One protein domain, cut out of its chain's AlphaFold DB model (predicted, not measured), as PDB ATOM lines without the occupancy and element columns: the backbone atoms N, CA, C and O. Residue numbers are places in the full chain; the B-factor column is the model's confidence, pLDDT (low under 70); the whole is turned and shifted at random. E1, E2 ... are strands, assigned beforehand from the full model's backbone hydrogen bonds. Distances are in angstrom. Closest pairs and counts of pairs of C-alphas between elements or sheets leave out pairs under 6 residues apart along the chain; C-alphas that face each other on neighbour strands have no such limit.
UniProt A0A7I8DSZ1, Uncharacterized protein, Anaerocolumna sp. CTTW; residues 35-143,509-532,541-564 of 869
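Overview. This is residues 35 to 143, 509 to 532 and 541 to 564 of the 869 residues of an uncharacterized protein of Anaerocolumna sp. CTTW (UniProt A0A7I8DSZ1). Two twisted sheets lie partly face to face as a sandwich: E1, E2, E3 and E6 form the smaller layer, and E8, E7, E4 and E5 cover it as part of the larger one. Beyond E5 the larger sheet runs on past the smaller as a wing of E11, E12 and E9, while short E10 lies at the side of the sandwich near the ends of E5 and E6. The printed part has 157 residues with no named helix and twelve named strands, E1 to E12 in order along the chain; the class is all strand. The larger sheet has the order E8, E7, E4, E5, E11, E12, E9 and is mixed; the smaller, E1, E2, E3, E6, is antiparallel. The whole is compact, with a radius of gyration of the C-alphas of 15.8 A and spans of 53 by 38 by 26 A.

Along the chain. E1, residues 35 to 38, begins at C-alpha 35 (61.482, 35.448, -166.107). E2 is residues 43 to 49, E3 residues 60 to 69, 29.0 A long, and E4 residues 75 to 82. E5, residues 89 to 98, is 28.0 A long, and E6, residues 103 to 111, is 26.4 A. E7 is residues 118 to 125 and E8 residues 130 to 137. After the first cut come E9, residues 511 to 515, and E10, residues 521 to 523; after the second come E11, residues 546 to 552, and E12, residues 557 to 561, ending at C-alpha 561 (75.604, 58.378, -183.491).

Arrangement. E1, E2 and E3 form a meander, each strand the antiparallel neighbour of the one before; N 36 and O 45 are 2.8 A apart, N 46 and O 66 2.9 A. E6 is antiparallel to E3, with N 63 and O 108 at 2.8 A. In the larger sheet E4 and E5 form a hairpin, with N 81 and O 92 at 2.8 A. E5 and E11 are parallel, at 34 degrees, with N 552 and O 93 at 2.8 A. Between the sheets, the closest C-alphas of E5 and E6, Val 98 and Ile 104, are 6.6 A apart. E10 pairs with no named strand; its closest C-alpha pair with E6 is Val 522 and Ile 110, 7.0 A.

Size, cuts and confidence. The C-alphas farthest apart, of Lys 72 and Thr 531, are 52.8 A apart. Residues 144 to 508 and 533 to 540 are not printed; the C-alpha gaps are 41.7 A and 15.2 A. Of the links printed whole, none is long. Residues 114 to 115, 143 and 525 to 532 have pLDDT under 70.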
ATOM      1  N   VAL A  35      60.893  36.266-165.048       78.31
ATOM      2  CA  VAL A  35      61.482  35.448-166.107       78.31
ATOM      3  C   VAL A  35      60.681  35.700-167.382       78.31
ATOM      4  O   VAL A  35      59.526  35.296-167.516       78.31
ATOM      5  N   LEU A  36      61.294  36.419-168.311       86.12
ATOM      6  CA  LEU A  36      60.773  36.672-169.643       86.12
ATOM      7  C   LEU A  36      61.071  35.451-170.507       86.12
ATOM      8  O   LEU A  36      62.146  34.865-170.403       86.12
ATOM      9  N   THR A  37      60.129  35.050-171.352       86.44
ATOM     10  CA  THR A  37      60.292  33.852-172.184       86.44
ATOM     11  C   THR A  37      59.988  34.173-173.632       86.44
ATOM     12  O   THR A  37      58.990  34.834-173.918       86.44
ATOM     13  N   ASP A  38      60.835  33.683-174.529       87.19
ATOM     14  CA  ASP A  38      60.538  33.625-175.954       87.19
ATOM     15  C   ASP A  38      60.248  32.177-176.356       87.19
ATOM     16  O   ASP A  38      61.006  31.258-176.042       87.19
ATOM     17  N   ARG A  39      59.125  31.975-177.049       81.50
ATOM     18  CA  ARG A  39      58.656  30.644-177.453       81.50
ATOM     19  C   ARG A  39      59.244  30.191-178.785       81.50
ATOM     20  O   ARG A  39      59.276  28.988-179.031       81.50
ATOM     21  N   GLU A  40      59.664  31.115-179.648       80.75
ATOM     22  CA  GLU A  40      60.190  30.758-180.969       80.75
ATOM     23  C   GLU A  40      61.605  30.175-180.867       80.75
ATOM     24  O   GLU A  40      61.865  29.080-181.370       80.75
ATOM     25  N   ASP A  41      62.498  30.865-180.161       81.25
ATOM     26  CA  ASP A  41      63.882  30.456-179.929       81.25
ATOM     27  C   ASP A  41      64.051  29.645-178.621       81.25
ATOM     28  O   ASP A  41      65.124  29.092-178.380       81.25
ATOM     29  N   ASN A  42      62.987  29.482-177.816       89.94
ATOM     30  CA  ASN A  42      62.983  28.809-176.503       89.94
ATOM     31  C   ASN A  42      64.040  29.384-175.547       89.94
ATOM     32  O   ASN A  42      64.885  28.666-175.005       89.94
ATOM     33  N   LEU A  43      63.986  30.696-175.342       92.81
ATOM     34  CA  LEU A  43      64.896  31.420-174.460       92.81
ATOM     35  C   LEU A  43      64.179  31.859-173.194       92.81
ATOM     36  O   LEU A  43      62.991  32.188-173.222       92.81
ATOM     37  N   THR A  44      64.925  31.931-172.099       93.50
ATOM     38  CA  THR A  44      64.479  32.603-170.880       93.50
ATOM     39  C   THR A  44      65.470  33.693-170.503       93.50
ATOM     40  O   THR A  44      66.677  33.454-170.493       93.50
ATOM     41  N   LEU A  45      64.957  34.882-170.200       93.69
ATOM     42  CA  LEU A  45      65.718  36.042-169.752       93.69
ATOM     43  C   LEU A  45      65.196  36.470-168.380       93.69
ATOM     44  O   LEU A  45      64.042  36.875-168.254       93.69
ATOM     45  N   GLN A  46      66.050  36.414-167.368       92.94
ATOM     46  CA  GLN A  46      65.804  37.047-166.076       92.94
ATOM     47  C   GLN A  46      66.618  38.336-166.008       92.94
ATOM     48  O   GLN A  46      67.821  38.312-166.261       92.94
ATOM     49  N   VAL A  47      65.965  39.450-165.684       91.56
ATOM     50  CA  VAL A  47      66.618  40.758-165.553       91.56
ATOM     51  C   VAL A  47      66.629  41.169-164.089       91.56
ATOM     52  O   VAL A  47      65.600  41.087-163.417       91.56
ATOM     53  N   THR A  48      67.777  41.644-163.628       90.56
ATOM     54  CA  THR A  48      67.942  42.359-162.361       90.56
ATOM     55  C   THR A  48      68.652  43.675-162.642       90.56
ATOM     56  O   THR A  48      69.471  43.761-163.558       90.56
ATOM     57  N   TYR A  49      68.338  44.715-161.883       89.94
ATOM     58  CA  TYR A  49      69.001  46.008-162.012       89.94
ATOM     59  C   TYR A  49      69.285  46.589-160.634       89.94
ATOM     60  O   TYR A  49      68.496  46.414-159.707       89.94
ATOM     61  N   GLY A  50      70.416  47.273-160.512       87.44
ATOM     62  CA  GLY A  50      70.882  47.807-159.241       87.44
ATOM     63  C   GLY A  50      70.961  46.733-158.163       87.44
ATOM     64  O   GLY A  50      71.229  45.565-158.451       87.44
ATOM     65  N   TYR A  51      70.683  47.129-156.929       82.69
ATOM     66  CA  TYR A  51      70.622  46.212-155.799       82.69
ATOM     67  C   TYR A  51      69.184  46.097-155.309       82.69
ATOM     68  O   TYR A  51      68.497  47.103-155.156       82.69
ATOM     69  N   ASP A  52      68.705  44.862-155.143       77.62
ATOM     70  CA  ASP A  52      67.310  44.549-154.804       77.62
ATOM     71  C   ASP A  52      66.257  45.192-155.735       77.62
ATOM     72  O   ASP A  52      65.106  45.393-155.353       77.62
ATOM     73  N   ASN A  53      66.616  45.450-157.003       81.69
ATOM     74  CA  ASN A  53      65.786  46.171-157.983       81.69
ATOM     75  C   ASN A  53      65.486  47.627-157.587       81.69
ATOM     76  O   ASN A  53      64.472  48.197-158.006       81.69
ATOM     77  N   THR A  54      66.392  48.229-156.819       83.44
ATOM     78  CA  THR A  54      66.389  49.643-156.459       83.44
ATOM     79  C   THR A  54      67.595  50.345-157.072       83.44
ATOM     80  O   THR A  54      68.702  49.807-157.135       83.44
ATOM     81  N   VAL A  55      67.369  51.573-157.530       87.56
ATOM     82  CA  VAL A  55      68.390  52.446-158.112       87.56
ATOM     83  C   VAL A  55      68.424  53.787-157.395       87.56
ATOM     84  O   VAL A  55      67.449  54.191-156.758       87.56
ATOM     85  N   LYS A  56      69.534  54.505-157.532       85.06
ATOM     86  CA  LYS A  56      69.668  55.896-157.107       85.06
ATOM     87  C   LYS A  56      69.835  56.766-158.355       85.06
ATOM     88  O   LYS A  56      70.690  56.495-159.191       85.06
ATOM     89  N   TYR A  57      68.998  57.789-158.508       81.62
ATOM     90  CA  TYR A  57      69.184  58.844-159.500       81.62
ATOM     91  C   TYR A  57      70.530  59.539-159.261       81.62
ATOM     92  O   TYR A  57      70.946  59.695-158.114       81.62
ATOM     93  N   GLY A  58      71.205  59.932-160.338       80.69
ATOM     94  CA  GLY A  58      72.544  60.515-160.317       80.69
ATOM     95  C   GLY A  58      73.670  59.495-160.141       80.69
ATOM     96  O   GLY A  58      74.823  59.905-160.054       80.69
ATOM     97  N   ARG A  59      73.357  58.193-160.093       87.38
ATOM     98  CA  ARG A  59      74.340  57.115-159.931       87.38
ATOM     99  C   ARG A  59      74.387  56.172-161.119       87.38
ATOM    100  O   ARG A  59      73.433  56.059-161.896       87.38
ATOM    101  N   TYR A  60      75.490  55.446-161.223       89.88
ATOM    102  CA  TYR A  60      75.607  54.303-162.118       89.88
ATOM    103  C   TYR A  60      74.883  53.084-161.546       89.88
ATOM    104  O   TYR A  60      74.792  52.882-160.338       89.88
ATOM    105  N   THR A  61      74.314  52.270-162.427       89.88
ATOM    106  CA  THR A  61      73.595  51.050-162.068       89.88
ATOM    107  C   THR A  61      73.970  49.935-163.029       89.88
ATOM    108  O   THR A  61      73.937  50.115-164.245       89.88
ATOM    109  N   GLU A  62      74.274  48.758-162.490       92.00
ATOM    110  CA  GLU A  62      74.416  47.550-163.296       92.00
ATOM    111  C   GLU A  62      73.037  46.963-163.634       92.00
ATOM    112  O   GLU A  62      72.203  46.740-162.754       92.00
ATOM    113  N   VAL A  63      72.800  46.690-164.916       94.00
ATOM    114  CA  VAL A  63      71.667  45.903-165.410       94.00
ATOM    115  C   VAL A  63      72.194  44.550-165.860       94.00
ATOM    116  O   VAL A  63      72.953  44.456-166.826       94.00
ATOM    117  N   THR A  64      71.769  43.498-165.169       92.69
ATOM    118  CA  THR A  64      72.185  42.119-165.421       92.69
ATOM    119  C   THR A  64      71.055  41.331-166.080       92.69
ATOM    120  O   THR A  64      69.925  41.306-165.595       92.69
ATOM    121  N   GLY A  65      71.375  40.637-167.172       93.38
ATOM    122  CA  GLY A  65      70.532  39.631-167.806       93.38
ATOM    123  C   GLY A  65      71.107  38.225-167.624       93.38
ATOM    124  O   GLY A  65      72.224  37.951-168.061       93.38
ATOM    125  N   ILE A  66      70.337  37.310-167.032       94.12
ATOM    126  CA  ILE A  66      70.625  35.869-167.043       94.12
ATOM    127  C   ILE A  66      69.842  35.254-168.199       94.12
ATOM    128  O   ILE A  66      68.609  35.224-168.177       94.12
ATOM    129  N   ILE A  67      70.560  34.794-169.223       94.94
ATOM    130  CA  ILE A  67      69.985  34.307-170.478       94.94
ATOM    131  C   ILE A  67      70.263  32.818-170.598       94.94
ATOM    132  O   ILE A  67      71.404  32.413-170.814       94.94
ATOM    133  N   GLN A  68      69.208  32.014-170.525       95.25
ATOM    134  CA  GLN A  68      69.278  30.566-170.684       95.25
ATOM    135  C   GLN A  68      68.659  30.140-172.014       95.25
ATOM    136  O   GLN A  68      67.557  30.559-172.384       95.25
ATOM    137  N   ASN A  69      69.382  29.283-172.736       95.56
ATOM    138  CA  ASN A  69      68.958  28.764-174.026       95.56
ATOM    139  C   ASN A  69      68.422  27.335-173.896       95.56
ATOM    140  O   ASN A  69      69.184  26.368-173.873       95.56
ATOM    141  N   ASN A  70      67.097  27.206-173.881       92.25
ATOM    142  CA  ASN A  70      66.395  25.921-173.857       92.25
ATOM    143  C   ASN A  70      66.056  25.416-175.275       92.25
ATOM    144  O   ASN A  70      65.384  24.396-175.443       92.25
ATOM    145  N   GLY A  71      66.504  26.130-176.310       90.44
ATOM    146  CA  GLY A  71      66.303  25.799-177.711       90.44
ATOM    147  C   GLY A  71      67.319  24.801-178.262       90.44
ATOM    148  O   GLY A  71      68.376  24.530-177.699       90.44
ATOM    149  N   LYS A  72      67.017  24.260-179.447       90.69
ATOM    150  CA  LYS A  72      67.830  23.219-180.108       90.69
ATOM    151  C   LYS A  72      69.081  23.743-180.823       90.69
ATOM    152  O   LYS A  72      69.817  22.951-181.408       90.69
ATOM    153  N   LYS A  73      69.276  25.062-180.881       92.94
ATOM    154  CA  LYS A  73      70.380  25.707-181.603       92.94
ATOM    155  C   LYS A  73      71.039  26.758-180.724       92.94
ATOM    156  O   LYS A  73      70.376  27.379-179.900       92.94
ATOM    157  N   THR A  74      72.322  27.006-180.963       94.75
ATOM    158  CA  THR A  74      73.041  28.136-180.367       94.75
ATOM    159  C   THR A  74      72.360  29.451-180.729       94.75
ATOM    160  O   THR A  74      72.171  29.747-181.912       94.75
ATOM    161  N   PHE A  75      72.044  30.247-179.713       94.69
ATOM    162  CA  PHE A  75      71.544  31.601-179.872       94.69
ATOM    163  C   PHE A  75      72.716  32.569-180.048       94.69
ATOM    164  O   PHE A  75      73.760  32.452-179.402       94.69
ATOM    165  N   THR A  76      72.568  33.523-180.959       95.25
ATOM    166  CA  THR A  76      73.514  34.624-181.159       95.25
ATOM    167  C   THR A  76      72.699  35.873-181.423       95.25
ATOM    168  O   THR A  76      71.775  35.843-182.241       95.25
ATOM    169  N   GLY A  77      73.021  36.942-180.709       94.62
ATOM    170  CA  GLY A  77      72.156  38.103-180.628       94.62
ATOM    171  C   GLY A  77      72.784  39.261-179.872       94.62
ATOM    172  O   GLY A  77      73.987  39.263-179.619       94.62
ATOM    173  N   THR A  78      71.954  40.233-179.501       95.88
ATOM    174  CA  THR A  78      72.367  41.368-178.665       95.88
ATOM    175  C   THR A  78      71.406  41.553-177.503       95.88
ATOM    176  O   THR A  78      70.190  41.522-177.702       95.88
ATOM    177  N   PHE A  79      71.965  41.742-176.313       96.81
ATOM    178  CA  PHE A  79      71.255  42.219-175.134       96.81
ATOM    179  C   PHE A  79      71.318  43.746-175.128       96.81
ATOM    180  O   PHE A  79      72.395  44.299-175.337       96.81
ATOM    181  N   GLN A  80      70.184  44.424-174.964       96.44
ATOM    182  CA  GLN A  80      70.099  45.880-175.040       96.44
ATOM    183  C   GLN A  80      69.376  46.455-173.829       96.44
ATOM    184  O   GLN A  80      68.354  45.917-173.402       96.44
ATOM    185  N   CYS A  81      69.869  47.585-173.342       95.38
ATOM    186  CA  CYS A  81      69.293  48.333-172.241       95.38
ATOM    187  C   CYS A  81      69.199  49.819-172.594       95.38
ATOM    188  O   CYS A  81      70.112  50.397-173.187       95.38
ATOM    189  N   LEU A  82      68.083  50.436-172.215       92.69
ATOM    190  CA  LEU A  82      67.802  51.841-172.470       92.69
ATOM    191  C   LEU A  82      67.041  52.454-171.290       92.69
ATOM    192  O   LEU A  82      65.959  51.982-170.940       92.69
ATOM    193  N   ILE A  83      67.568  53.548-170.743       89.25
ATOM    194  CA  ILE A  83      66.802  54.479-169.909       89.25
ATOM    195  C   ILE A  83      66.211  55.530-170.855       89.25
ATOM    196  O   ILE A  83      66.973  56.284-171.464       89.25
ATOM    197  N   PRO A  84      64.886  55.543-171.082       85.19
ATOM    198  CA  PRO A  84      64.291  56.468-172.023       85.19
ATOM    199  C   PRO A  84      64.351  57.885-171.458       85.19
ATOM    200  O   PRO A  84      64.159  58.105-170.264       85.19
ATOM    201  N   LYS A  85      64.559  58.838-172.352       78.75
ATOM    202  CA  LYS A  85      64.586  60.268-172.093       78.75
ATOM    203  C   LYS A  85      63.506  60.964-172.907       78.75
ATOM    204  O   LYS A  85      62.844  60.368-173.767       78.75
ATOM    205  N   SER A  86      63.329  62.256-172.650       70.75
ATOM    206  CA  SER A  86      62.463  63.096-173.489       70.75
ATOM    207  C   SER A  86      63.051  63.324-174.894       70.75
ATOM    208  O   SER A  86      62.304  63.390-175.874       70.75
ATOM    209  N   LYS A  87      64.384  63.397-175.003       72.19
ATOM    210  CA  LYS A  87      65.160  63.491-176.247       72.19
ATOM    211  C   LYS A  87      66.517  62.803-176.083       72.19
ATOM    212  O   LYS A  87      67.000  62.662-174.966       72.19
ATOM    213  N   ASP A  88      67.116  62.425-177.209       78.56
ATOM    214  CA  ASP A  88      68.528  62.037-177.313       78.56
ATOM    215  C   ASP A  88      68.937  60.852-176.425       78.56
ATOM    216  O   ASP A  88      69.902  60.917-175.655       78.56
ATOM    217  N   ASN A  89      68.188  59.753-176.536       87.44
ATOM    218  CA  ASN A  89      68.458  58.531-175.790       87.44
ATOM    219  C   ASN A  89      69.805  57.905-176.181       87.44
ATOM    220  O   ASN A  89      70.150  57.832-177.366       87.44
ATOM    221  N   THR A  90      70.476  57.306-175.196       91.62
ATOM    222  CA  THR A  90      71.610  56.403-175.425       91.62
ATOM    223  C   THR A  90      71.204  54.952-175.212       91.62
ATOM    224  O   THR A  90      70.723  54.573-174.148       91.62
ATOM    225  N   LEU A  91      71.421  54.128-176.237       94.31
ATOM    226  CA  LEU A  91      71.229  52.683-176.190       94.31
ATOM    227  C   LEU A  91      72.532  51.985-175.782       94.31
ATOM    228  O   LEU A  91      73.544  52.114-176.470       94.31
ATOM    229  N   TYR A  92      72.492  51.187-174.722       95.75
ATOM    230  CA  TYR A  92      73.599  50.323-174.319       95.75
ATOM    231  C   TYR A  92      73.325  48.915-174.835       95.75
ATOM    232  O   TYR A  92      72.214  48.407-174.676       95.75
ATOM    233  N   LYS A  93      74.302  48.270-175.476       95.94
ATOM    234  CA  LYS A  93      74.123  46.900-175.972       95.94
ATOM    235  C   LYS A  93      75.379  46.054-175.875       95.94
ATOM    236  O   LYS A  93      76.483  46.564-176.021       95.94
ATOM    237  N   GLU A  94      75.192  44.752-175.713       95.25
ATOM    238  CA  GLU A  94      76.269  43.766-175.711       95.25
ATOM    239  C   GLU A  94      75.953  42.588-176.636       95.25
ATOM    240  O   GLU A  94      74.848  42.035-176.627       95.25
ATOM    241  N   SER A  95      76.935  42.218-177.459       94.50
ATOM    242  CA  SER A  95      76.865  41.033-178.316       94.50
ATOM    243  C   SER A  95      76.996  39.759-177.482       94.50
ATOM    244  O   SER A  95      77.963  39.595-176.744       94.50
ATOM    245  N   ILE A  96      76.065  38.819-177.651       94.88
ATOM    246  CA  ILE A  96      76.017  37.591-176.853       94.88
ATOM    247  C   ILE A  96      75.939  36.323-177.705       94.88
ATOM    248  O   ILE A  96      75.401  36.307-178.819       94.88
ATOM    249  N   ARG A  97      76.428  35.218-177.135       95.19
ATOM    250  CA  ARG A  97      76.341  33.875-177.715       95.19
ATOM    251  C   ARG A  97      76.055  32.849-176.621       95.19
ATOM    252  O   ARG A  97      76.865  32.685-175.720       95.19
ATOM    253  N   VAL A  98      74.940  32.127-176.744       95.44
ATOM    254  CA  VAL A  98      74.471  31.152-175.739       95.44
ATOM    255  C   VAL A  98      74.287  29.796-176.407       95.44
ATOM    256  O   VAL A  98      73.426  29.654-177.284       95.44
ATOM    257  N   LYS A  99      75.100  28.789-176.063       96.38
ATOM    258  CA  LYS A  99      74.922  27.449-176.648       96.38
ATOM    259  C   LYS A  99      73.668  26.784-176.086       96.38
ATOM    260  O   LYS A  99      73.132  27.188-175.060       96.38
ATOM    261  N   THR A 100      73.186  25.766-176.787       95.50
ATOM    262  CA  THR A 100      72.045  24.959-176.339       95.50
ATOM    263  C   THR A 100      72.300  24.362-174.956       95.50
ATOM    264  O   THR A 100      73.331  23.730-174.745       95.50
ATOM    265  N   GLY A 101      71.346  24.544-174.042       93.38
ATOM    266  CA  GLY A 101      71.406  24.061-172.663       93.38
ATOM    267  C   GLY A 101      72.276  24.904-171.725       93.38
ATOM    268  O   GLY A 101      72.315  24.610-170.535       93.38
ATOM    269  N   GLU A 102      72.961  25.934-172.228       95.62
ATOM    270  CA  GLU A 102      73.787  26.827-171.412       95.62
ATOM    271  C   GLU A 102      72.987  28.046-170.924       95.62
ATOM    272  O   GLU A 102      71.977  28.449-171.516       95.62
ATOM    273  N   SER A 103      73.482  28.646-169.842       94.12
ATOM    274  CA  SER A 103      73.055  29.943-169.325       94.12
ATOM    275  C   SER A 103      74.266  30.867-169.245       94.12
ATOM    276  O   SER A 103      75.351  30.419-168.868       94.12
ATOM    277  N   ILE A 104      74.095  32.134-169.617       94.56
ATOM    278  CA  ILE A 104      75.129  33.168-169.480       94.56
ATOM    279  C   ILE A 104      74.608  34.345-168.652       94.56
ATOM    280  O   ILE A 104      73.414  34.648-168.681       94.56
ATOM    281  N   LYS A 105      75.523  35.032-167.963       92.00
ATOM    282  CA  LYS A 105      75.302  36.341-167.334       92.00
ATOM    283  C   LYS A 105      75.873  37.416-168.264       92.00
ATOM    284  O   LYS A 105      77.017  37.286-168.696       92.00
ATOM    285  N   VAL A 106      75.085  38.437-168.584       92.88
ATOM    286  CA  VAL A 106      75.528  39.647-169.295       92.88
ATOM    287  C   VAL A 106      75.174  40.866-168.452       92.88
ATOM    288  O   VAL A 106      74.060  40.931-167.935       92.88
ATOM    289  N   SER A 107      76.103  41.811-168.317       91.81
ATOM    290  CA  SER A 107      75.957  42.973-167.436       91.81
ATOM    291  C   SER A 107      76.346  44.255-168.169       91.81
ATOM    292  O   SER A 107      77.401  44.324-168.796       91.81
ATOM    293  N   LEU A 108      75.489  45.273-168.088       93.94
ATOM    294  CA  LEU A 108      75.726  46.607-168.644       93.94
ATOM    295  C   LEU A 108      75.617  47.645-167.528       93.94
ATOM    296  O   LEU A 108      74.608  47.682-166.828       93.94
ATOM    297  N   VAL A 109      76.629  48.501-167.381       92.06
ATOM    298  CA  VAL A 109      76.584  49.642-166.456       92.06
ATOM    299  C   VAL A 109      75.977  50.842-167.171       92.06
ATOM    300  O   VAL A 109      76.402  51.195-168.270       92.06
ATOM    301  N   ILE A 110      74.959  51.446-166.560       91.25
ATOM    302  CA  ILE A 110      74.164  52.518-167.159       91.25
ATOM    303  C   ILE A 110      73.956  53.635-166.127       91.25
ATOM    304  O   ILE A 110      73.587  53.336-164.989       91.25
ATOM    305  N   PRO A 111      74.163  54.912-166.490       88.75
ATOM    306  CA  PRO A 111      73.848  56.041-165.621       88.75
ATOM    307  C   PRO A 111      72.328  56.243-165.478       88.75
ATOM    308  O   PRO A 111      71.590  56.245-166.468       88.75
ATOM    309  N   ILE A 112      71.852  56.463-164.250       85.81
ATOM    310  CA  ILE A 112      70.451  56.791-163.939       85.81
ATOM    311  C   ILE A 112      70.311  58.309-163.811       85.81
ATOM    312  O   ILE A 112      70.326  58.872-162.725       85.81
ATOM    313  N   ILE A 113      70.210  58.979-164.951       74.38
ATOM    314  CA  ILE A 113      70.334  60.444-165.093       74.38
ATOM    315  C   ILE A 113      69.067  61.106-165.655       74.38
ATOM    316  O   ILE A 113      69.031  62.316-165.847       74.38
ATOM    317  N   ASP A 114      68.006  60.338-165.912       68.94
ATOM    318  CA  ASP A 114      66.729  60.841-166.437       68.94
ATOM    319  C   ASP A 114      65.553  60.473-165.516       68.94
ATOM    320  O   ASP A 114      65.575  59.461-164.810       68.94
ATOM    321  N   ASP A 115      64.551  61.348-165.473       58.28
ATOM    322  CA  ASP A 115      63.402  61.314-164.576       58.28
ATOM    323  C   ASP A 115      62.191  60.562-165.149       58.28
ATOM    324  O   ASP A 115      61.145  60.511-164.498       58.28
ATOM    325  N   THR A 116      62.303  59.923-166.325       70.50
ATOM    326  CA  THR A 116      61.215  59.058-166.814       70.50
ATOM    327  C   THR A 116      60.895  57.921-165.844       70.50
ATOM    328  O   THR A 116      59.737  57.520-165.738       70.50
ATOM    329  N   GLY A 117      61.907  57.402-165.140       77.50
ATOM    330  CA  GLY A 117      61.763  56.313-164.178       77.50
ATOM    331  C   GLY A 117      61.478  54.948-164.804       77.50
ATOM    332  O   GLY A 117      60.865  54.095-164.162       77.50
ATOM    333  N   PHE A 118      61.911  54.727-166.047       86.38
ATOM    334  CA  PHE A 118      61.768  53.444-166.733       86.38
ATOM    335  C   PHE A 118      63.113  52.876-167.186       86.38
ATOM    336  O   PHE A 118      64.052  53.605-167.477       86.38
ATOM    337  N   LEU A 119      63.165  51.554-167.309       90.94
ATOM    338  CA  LEU A 119      64.245  50.815-167.950       90.94
ATOM    339  C   LEU A 119      63.638  49.889-168.999       90.94
ATOM    340  O   LEU A 119      62.806  49.040-168.685       90.94
ATOM    341  N   GLN A 120      64.057  50.027-170.249       92.88
ATOM    342  CA  GLN A 120      63.716  49.092-171.310       92.88
ATOM    343  C   GLN A 120      64.855  48.099-171.504       92.88
ATOM    344  O   GLN A 120      66.007  48.492-171.675       92.88
ATOM    345  N   VAL A 121      64.511  46.815-171.532       95.12
ATOM    346  CA  VAL A 121      65.432  45.733-171.866       95.12
ATOM    347  C   VAL A 121      64.914  44.989-173.082       95.12
ATOM    348  O   VAL A 121      63.727  44.655-173.155       95.12
ATOM    349  N   LYS A 122      65.806  44.728-174.037       95.00
ATOM    350  CA  LYS A 122      65.497  43.977-175.253       95.00
ATOM    351  C   LYS A 122      66.532  42.903-175.533       95.00
ATOM    352  O   LYS A 122      67.717  43.064-175.252       95.00
ATOM    353  N   LEU A 123      66.072  41.828-176.158       95.25
ATOM    354  CA  LEU A 123      66.911  40.796-176.739       95.25
ATOM    355  C   LEU A 123      66.612  40.721-178.235       95.25
ATOM    356  O   LEU A 123      65.458  40.560-178.634       95.25
ATOM    357  N   PHE A 124      67.650  40.824-179.058       94.56
ATOM    358  CA  PHE A 124      67.557  40.675-180.510       94.56
ATOM    359  C   PHE A 124      68.342  39.458-180.965       94.56
ATOM    360  O   PHE A 124      69.427  39.202-180.450       94.56
ATOM    361  N   ASN A 125      67.842  38.740-181.967       91.69
ATOM    362  CA  ASN A 125      68.607  37.680-182.618       91.69
ATOM    363  C   ASN A 125      69.559  38.237-183.698       91.69
ATOM    364  O   ASN A 125      69.543  39.422-184.032       91.69
ATOM    365  N   LYS A 126      70.377  37.363-184.296       89.75
ATOM    366  CA  LYS A 126      71.347  37.715-185.353       89.75
ATOM    367  C   LYS A 126      70.765  38.442-186.579       89.75
ATOM    368  O   LYS A 126      71.520  39.076-187.306       89.75
ATOM    369  N   ASN A 127      69.459  38.328-186.831       88.62
ATOM    370  CA  ASN A 127      68.778  38.989-187.948       88.62
ATOM    371  C   ASN A 127      68.199  40.356-187.540       88.62
ATOM    372  O   ASN A 127      67.395  40.907-188.287       88.62
ATOM    373  N   GLN A 128      68.550  40.872-186.354       87.62
ATOM    374  CA  GLN A 128      67.958  42.076-185.759       87.62
ATOM    375  C   GLN A 128      66.432  41.968-185.573       87.62
ATOM    376  O   GLN A 128      65.734  42.977-185.519       87.62
ATOM    377  N   LYS A 129      65.897  40.743-185.440       90.75
ATOM    378  CA  LYS A 129      64.514  40.529-184.997       90.75
ATOM    379  C   LYS A 129      64.490  40.563-183.470       90.75
ATOM    380  O   LYS A 129      65.255  39.842-182.828       90.75
ATOM    381  N   GLU A 130      63.612  41.390-182.916       92.44
ATOM    382  CA  GLU A 130      63.312  41.414-181.484       92.44
ATOM    383  C   GLU A 130      62.685  40.076-181.069       92.44
ATOM    384  O   GLU A 130      61.736  39.613-181.706       92.44
ATOM    385  N   VAL A 131      63.244  39.444-180.037       93.25
ATOM    386  CA  VAL A 131      62.736  38.178-179.479       93.25
ATOM    387  C   VAL A 131      62.142  38.367-178.084       93.25
ATOM    388  O   VAL A 131      61.190  37.683-177.728       93.25
ATOM    389  N   ILE A 132      62.658  39.318-177.298       93.38
ATOM    390  CA  ILE A 132      62.114  39.691-175.987       93.38
ATOM    391  C   ILE A 132      62.183  41.215-175.842       93.38
ATOM    392  O   ILE A 132      63.221  41.808-176.130       93.38
ATOM    393  N   GLU A 133      61.115  41.831-175.335       92.50
ATOM    394  CA  GLU A 133      61.079  43.222-174.869       92.50
ATOM    395  C   GLU A 133      60.378  43.287-173.509       92.50
ATOM    396  O   GLU A 133      59.319  42.688-173.300       92.50
ATOM    397  N   HIS A 134      60.947  44.056-172.584       91.75
ATOM    398  CA  HIS A 134      60.266  44.431-171.354       91.75
ATOM    399  C   HIS A 134      60.610  45.853-170.925       91.75
ATOM    400  O   HIS A 134      61.695  46.358-171.208       91.75
ATOM    401  N   LYS A 135      59.664  46.499-170.241       91.06
ATOM    402  CA  LYS A 135      59.795  47.855-169.704       91.06
ATOM    403  C   LYS A 135      59.537  47.792-168.208       91.06
ATOM    404  O   LYS A 135      58.401  47.587-167.793       91.06
ATOM    405  N   PHE A 136      60.595  47.943-167.429       87.69
ATOM    406  CA  PHE A 136      60.552  47.996-165.978       87.69
ATOM    407  C   PHE A 136      60.264  49.425-165.532       87.69
ATOM    408  O   PHE A 136      60.827  50.374-166.080       87.69
ATOM    409  N   GLN A 137      59.402  49.572-164.532       85.75
ATOM    410  CA  GLN A 137      59.313  50.808-163.768       85.75
ATOM    411  C   GLN A 137      60.383  50.751-162.677       85.75
ATOM    412  O   GLN A 137      60.369  49.837-161.853       85.75
ATOM    413  N   LEU A 138      61.317  51.699-162.700       84.62
ATOM    414  CA  LEU A 138      62.401  51.761-161.730       84.62
ATOM    415  C   LEU A 138      61.867  52.135-160.349       84.62
ATOM    416  O   LEU A 138      60.942  52.940-160.212       84.62
ATOM    417  N   ILE A 139      62.489  51.557-159.325       82.00
ATOM    418  CA  ILE A 139      62.246  51.898-157.930       82.00
ATOM    419  C   ILE A 139      63.432  52.745-157.469       82.00
ATOM    420  O   ILE A 139      64.572  52.292-157.523       82.00
ATOM    421  N   PHE A 140      63.169  53.976-157.035       79.56
ATOM    422  CA  PHE A 140      64.212  54.917-156.627       79.56
ATOM    423  C   PHE A 140      64.436  54.912-155.117       79.56
ATOM    424  O   PHE A 140      63.480  54.855-154.342       79.56
ATOM    425  N   GLY A 141      65.703  54.991-154.716       76.50
ATOM    426  CA  GLY A 141      66.175  54.920-153.337       76.50
ATOM    427  C   GLY A 141      66.707  56.227-152.742       76.50
ATOM    428  O   GLY A 141      67.152  56.221-151.601       76.50
ATOM    429  N   ASN A 142      66.693  57.345-153.478       71.81
ATOM    430  CA  ASN A 142      67.362  58.599-153.076       71.81
ATOM    431  C   ASN A 142      66.665  59.380-151.945       71.81
ATOM    432  O   ASN A 142      67.220  60.330-151.400       71.81
ATOM    433  N   TYR A 143      65.424  59.029-151.614       62.28
ATOM    434  CA  TYR A 143      64.511  59.903-150.870       62.28
ATOM    435  C   TYR A 143      64.605  59.791-149.339       62.28
ATOM    436  O   TYR A 143      63.731  60.299-148.648       62.28
ATOM    437  N   TYR A 509      74.489  62.820-190.889       87.81
ATOM    438  CA  TYR A 509      74.733  61.438-191.296       87.81
ATOM    439  C   TYR A 509      75.176  60.577-190.119       87.81
ATOM    440  O   TYR A 509      75.928  61.033-189.254       87.81
ATOM    441  N   ASP A 510      74.774  59.311-190.166       90.81
ATOM    442  CA  ASP A 510      75.181  58.307-189.197       90.81
ATOM    443  C   ASP A 510      76.704  58.155-189.169       90.81
ATOM    444  O   ASP A 510      77.368  58.032-190.205       90.81
ATOM    445  N   TYR A 511      77.256  58.130-187.963       91.56
ATOM    446  CA  TYR A 511      78.671  57.910-187.726       91.56
ATOM    447  C   TYR A 511      78.884  56.729-186.787       91.56
ATOM    448  O   TYR A 511      78.102  56.479-185.873       91.56
ATOM    449  N   THR A 512      79.960  55.981-187.017       93.50
ATOM    450  CA  THR A 512      80.362  54.851-186.179       93.50
ATOM    451  C   THR A 512      81.860  54.921-185.914       93.50
ATOM    452  O   THR A 512      82.657  54.916-186.851       93.50
ATOM    453  N   LEU A 513      82.228  54.947-184.636       93.50
ATOM    454  CA  LEU A 513      83.595  54.862-184.141       93.50
ATOM    455  C   LEU A 513      83.823  53.462-183.563       93.50
ATOM    456  O   LEU A 513      83.109  53.053-182.651       93.50
ATOM    457  N   ASN A 514      84.806  52.727-184.082       94.69
ATOM    458  CA  ASN A 514      85.148  51.391-183.593       94.69
ATOM    459  C   ASN A 514      86.455  51.446-182.806       94.69
ATOM    460  O   ASN A 514      87.505  51.700-183.391       94.69
ATOM    461  N   LEU A 515      86.385  51.169-181.506       94.75
ATOM    462  CA  LEU A 515      87.541  51.065-180.626       94.75
ATOM    463  C   LEU A 515      87.895  49.587-180.440       94.75
ATOM    464  O   LEU A 515      87.033  48.730-180.233       94.75
ATOM    465  N   THR A 516      89.182  49.284-180.561       92.81
ATOM    466  CA  THR A 516      89.722  47.916-180.584       92.81
ATOM    467  C   THR A 516      89.899  47.298-179.201       92.81
ATOM    468  O   THR A 516      90.121  46.093-179.118       92.81
ATOM    469  N   LYS A 517      89.745  48.106-178.144       91.25
ATOM    470  CA  LYS A 517      89.760  47.709-176.734       91.25
ATOM    471  C   LYS A 517      88.429  48.060-176.066       91.25
ATOM    472  O   LYS A 517      87.746  49.003-176.473       91.25
ATOM    473  N   ARG A 518      88.023  47.265-175.074       89.81
ATOM    474  CA  ARG A 518      86.772  47.451-174.326       89.81
ATOM    475  C   ARG A 518      86.967  48.471-173.198       89.81
ATOM    476  O   ARG A 518      87.194  48.092-172.057       89.81
ATOM    477  N   PHE A 519      86.865  49.754-173.526       90.94
ATOM    478  CA  PHE A 519      86.920  50.836-172.538       90.94
ATOM    479  C   PHE A 519      85.590  50.972-171.764       90.94
ATOM    480  O   PHE A 519      84.527  50.814-172.380       90.94
ATOM    481  N   PRO A 520      85.606  51.286-170.452       87.50
ATOM    482  CA  PRO A 520      84.407  51.488-169.632       87.50
ATOM    483  C   PRO A 520      83.767  52.861-169.911       87.50
ATOM    484  O   PRO A 520      83.854  53.785-169.109       87.50
ATOM    485  N   LEU A 521      83.156  53.005-171.089       91.69
ATOM    486  CA  LEU A 521      82.582  54.275-171.546       91.69
ATOM    487  C   LEU A 521      81.109  54.419-171.173       91.69
ATOM    488  O   LEU A 521      80.334  53.491-171.376       91.69
ATOM    489  N   VAL A 522      80.704  55.604-170.737       90.56
ATOM    490  CA  VAL A 522      79.308  55.951-170.434       90.56
ATOM    491  C   VAL A 522      78.912  57.256-171.118       90.56
ATOM    492  O   VAL A 522      79.751  58.036-171.562       90.56
ATOM    493  N   GLU A 523      77.609  57.487-171.232       88.88
ATOM    494  CA  GLU A 523      77.053  58.780-171.626       88.88
ATOM    495  C   GLU A 523      77.298  59.846-170.551       88.88
ATOM    496  O   GLU A 523      77.062  59.594-169.371       88.88
ATOM    497  N   MET A 524      77.635  61.066-170.979       85.00
ATOM    498  CA  MET A 524      77.457  62.261-170.145       85.00
ATOM    499  C   MET A 524      76.095  62.908-170.430       85.00
ATOM    500  O   MET A 524      75.655  62.963-171.582       85.00
ATOM    501  N   SER A 525      75.436  63.428-169.393       69.75
ATOM    502  CA  SER A 525      74.162  64.151-169.510       69.75
ATOM    503  C   SER A 525      74.303  65.577-169.022       69.75
ATOM    504  O   SER A 525      74.921  65.798-167.988       69.75
ATOM    505  N   ASP A 526      73.620  66.494-169.694       59.56
ATOM    506  CA  ASP A 526      73.293  67.861-169.265       59.56
ATOM    507  C   ASP A 526      71.905  67.917-168.595       59.56
ATOM    508  O   ASP A 526      71.216  68.939-168.596       59.56
ATOM    509  N   ALA A 527      71.427  66.771-168.100       55.56
ATOM    510  CA  ALA A 527      70.099  66.668-167.523       55.56
ATOM    511  C   ALA A 527      70.098  67.360-166.159       55.56
ATOM    512  O   ALA A 527      70.479  66.769-165.153       55.56
ATOM    513  N   ASN A 528      69.645  68.611-166.134       54.06
ATOM    514  CA  ASN A 528      69.462  69.366-164.908       54.06
ATOM    515  C   ASN A 528      67.995  69.277-164.440       54.06
ATOM    516  O   ASN A 528      67.092  69.830-165.080       54.06
ATOM    517  N   PRO A 529      67.713  68.617-163.303       50.44
ATOM    518  CA  PRO A 529      66.346  68.488-162.808       50.44
ATOM    519  C   PRO A 529      65.760  69.792-162.247       50.44
ATOM    520  O   PRO A 529      64.553  69.851-162.007       50.44
ATOM    521  N   PHE A 530      66.567  70.842-162.062       47.25
ATOM    522  CA  PHE A 530      66.130  72.164-161.603       47.25
ATOM    523  C   PHE A 530      65.802  73.152-162.730       47.25
ATOM    524  O   PHE A 530      65.051  74.095-162.484       47.25
ATOM    525  N   THR A 531      66.305  72.955-163.953       43.56
ATOM    526  CA  THR A 531      66.032  73.855-165.096       43.56
ATOM    527  C   THR A 531      64.836  73.430-165.940       43.56
ATOM    528  O   THR A 531      64.516  74.116-166.914       43.56
ATOM    529  N   LYS A 532      64.115  72.359-165.567       47.19
ATOM    530  CA  LYS A 532      62.774  72.116-166.114       47.19
ATOM    531  C   LYS A 532      61.849  73.227-165.632       47.19
ATOM    532  O   LYS A 532      61.195  73.138-164.595       47.19
ATOM    533  N   ILE A 541      57.617  60.042-172.457       72.00
ATOM    534  CA  ILE A 541      58.617  58.978-172.532       72.00
ATOM    535  C   ILE A 541      58.724  58.534-173.992       72.00
ATOM    536  O   ILE A 541      57.753  58.012-174.548       72.00
ATOM    537  N   ASN A 542      59.889  58.713-174.615       78.81
ATOM    538  CA  ASN A 542      60.113  58.299-175.995       78.81
ATOM    539  C   ASN A 542      61.143  57.170-176.067       78.81
ATOM    540  O   ASN A 542      62.338  57.408-175.985       78.81
ATOM    541  N   TYR A 543      60.689  55.934-176.273       82.44
ATOM    542  CA  TYR A 543      61.575  54.768-176.404       82.44
ATOM    543  C   TYR A 543      62.254  54.654-177.779       82.44
ATOM    544  O   TYR A 543      63.199  53.889-177.923       82.44
ATOM    545  N   GLY A 544      61.757  55.358-178.803       79.25
ATOM    546  CA  GLY A 544      62.217  55.203-180.189       79.25
ATOM    547  C   GLY A 544      63.306  56.186-180.617       79.25
ATOM    548  O   GLY A 544      63.858  56.032-181.699       79.25
ATOM    549  N   ASN A 545      63.612  57.196-179.799       79.12
ATOM    550  CA  ASN A 545      64.521  58.285-180.158       79.12
ATOM    551  C   ASN A 545      65.959  58.046-179.668       79.12
ATOM    552  O   ASN A 545      66.504  58.854-178.917       79.12
ATOM    553  N   SER A 546      66.548  56.900-180.028       82.38
ATOM    554  CA  SER A 546      67.957  56.595-179.746       82.38
ATOM    555  C   SER A 546      68.860  57.124-180.849       82.38
ATOM    556  O   SER A 546      68.975  56.498-181.900       82.38
ATOM    557  N   ASN A 547      69.512  58.255-180.592       87.12
ATOM    558  CA  ASN A 547      70.507  58.830-181.492       87.12
ATOM    559  C   ASN A 547      71.944  58.470-181.110       87.12
ATOM    560  O   ASN A 547      72.848  58.716-181.898       87.12
ATOM    561  N   LYS A 548      72.170  57.873-179.936       92.38
ATOM    562  CA  LYS A 548      73.479  57.389-179.482       92.38
ATOM    563  C   LYS A 548      73.406  55.901-179.169       92.38
ATOM    564  O   LYS A 548      72.403  55.400-178.661       92.38
ATOM    565  N   THR A 549      74.474  55.171-179.456       94.81
ATOM    566  CA  THR A 549      74.613  53.764-179.074       94.81
ATOM    567  C   THR A 549      76.027  53.477-178.595       94.81
ATOM    568  O   THR A 549      76.984  53.783-179.302       94.81
ATOM    569  N   ILE A 550      76.145  52.825-177.438       95.69
ATOM    570  CA  ILE A 550      77.391  52.265-176.908       95.69
ATOM    571  C   ILE A 550      77.267  50.743-176.986       95.69
ATOM    572  O   ILE A 550      76.437  50.132-176.310       95.69
ATOM    573  N   ALA A 551      78.039  50.131-177.881       95.56
ATOM    574  CA  ALA A 551      77.965  48.706-178.168       95.56
ATOM    575  C   ALA A 551      79.240  47.998-177.726       95.56
ATOM    576  O   ALA A 551      80.297  48.192-178.328       95.56
ATOM    577  N   TYR A 552      79.139  47.144-176.717       93.38
ATOM    578  CA  TYR A 552      80.258  46.340-176.262       93.38
ATOM    579  C   TYR A 552      80.301  44.987-176.964       93.38
ATOM    580  O   TYR A 552      79.289  44.304-177.154       93.38
ATOM    581  N   ASN A 553      81.517  44.589-177.315       87.44
ATOM    582  CA  ASN A 553      81.839  43.279-177.856       87.44
ATOM    583  C   ASN A 553      82.879  42.602-176.949       87.44
ATOM    584  O   ASN A 553      83.378  43.193-175.990       87.44
ATOM    585  N   SER A 554      83.245  41.358-177.268       80.56
ATOM    586  CA  SER A 554      84.225  40.594-176.484       80.56
ATOM    587  C   SER A 554      85.621  41.224-176.440       80.56
ATOM    588  O   SER A 554      86.381  40.917-175.533       80.56
ATOM    589  N   SER A 555      85.978  42.066-177.416       83.75
ATOM    590  CA  SER A 555      87.310  42.682-177.513       83.75
ATOM    591  C   SER A 555      87.304  44.211-177.542       83.75
ATOM    592  O   SER A 555      88.329  44.808-177.258       83.75
ATOM    593  N   GLY A 556      86.184  44.855-177.879       92.62
ATOM    594  CA  GLY A 556      86.145  46.284-178.195       92.62
ATOM    595  C   GLY A 556      84.820  46.948-177.850       92.62
ATOM    596  O   GLY A 556      83.874  46.282-177.418       92.62
ATOM    597  N   VAL A 557      84.747  48.254-178.086       94.75
ATOM    598  CA  VAL A 557      83.524  49.052-177.943       94.75
ATOM    599  C   VAL A 557      83.295  49.890-179.201       94.75
ATOM    600  O   VAL A 557      84.224  50.447-179.783       94.75
ATOM    601  N   THR A 558      82.046  49.967-179.643       95.50
ATOM    602  CA  THR A 558      81.632  50.762-180.797       95.50
ATOM    603  C   THR A 558      80.698  51.873-180.335       95.50
ATOM    604  O   THR A 558      79.667  51.596-179.720       95.50
ATOM    605  N   LEU A 559      81.025  53.120-180.676       95.00
ATOM    606  CA  LEU A 559      80.165  54.285-180.462       95.00
ATOM    607  C   LEU A 559      79.457  54.618-181.774       95.00
ATOM    608  O   LEU A 559      80.110  54.826-182.796       95.00
ATOM    609  N   GLN A 560      78.128  54.656-181.769       94.06
ATOM    610  CA  GLN A 560      77.337  55.043-182.939       94.06
ATOM    611  C   GLN A 560      76.519  56.280-182.617       94.06
ATOM    612  O   GLN A 560      75.956  56.383-181.527       94.06
ATOM    613  N   VAL A 561      76.443  57.191-183.580       93.06
ATOM    614  CA  VAL A 561      75.604  58.378-183.491       93.06
ATOM    615  C   VAL A 561      74.798  58.510-184.773       93.06
ATOM    616  O   VAL A 561      75.376  58.478-185.857       93.06
ATOM    617  N   THR A 562      73.483  58.646-184.657       91.25
ATOM    618  CA  THR A 562      72.531  58.627-185.775       91.25
ATOM    619  C   THR A 562      71.547  59.779-185.650       91.25
ATOM    620  O   THR A 562      71.121  60.075-184.543       91.25
ATOM    621  N   ASP A 563      71.159  60.416-186.755       87.19
ATOM    622  CA  ASP A 563      70.199  61.543-186.756       87.19
ATOM    623  C   ASP A 563      70.542  62.686-185.766       87.19
ATOM    624  O   ASP A 563      69.676  63.328-185.173       87.19
ATOM    625  N   ASN A 564      71.837  62.944-185.554       89.00
ATOM    626  CA  ASN A 564      72.287  64.041-184.699       89.00
ATOM    627  C   ASN A 564      72.317  65.368-185.469       89.00
ATOM    628  O   ASN A 564      72.677  65.417-186.646       89.00
TER     629      ASN A 564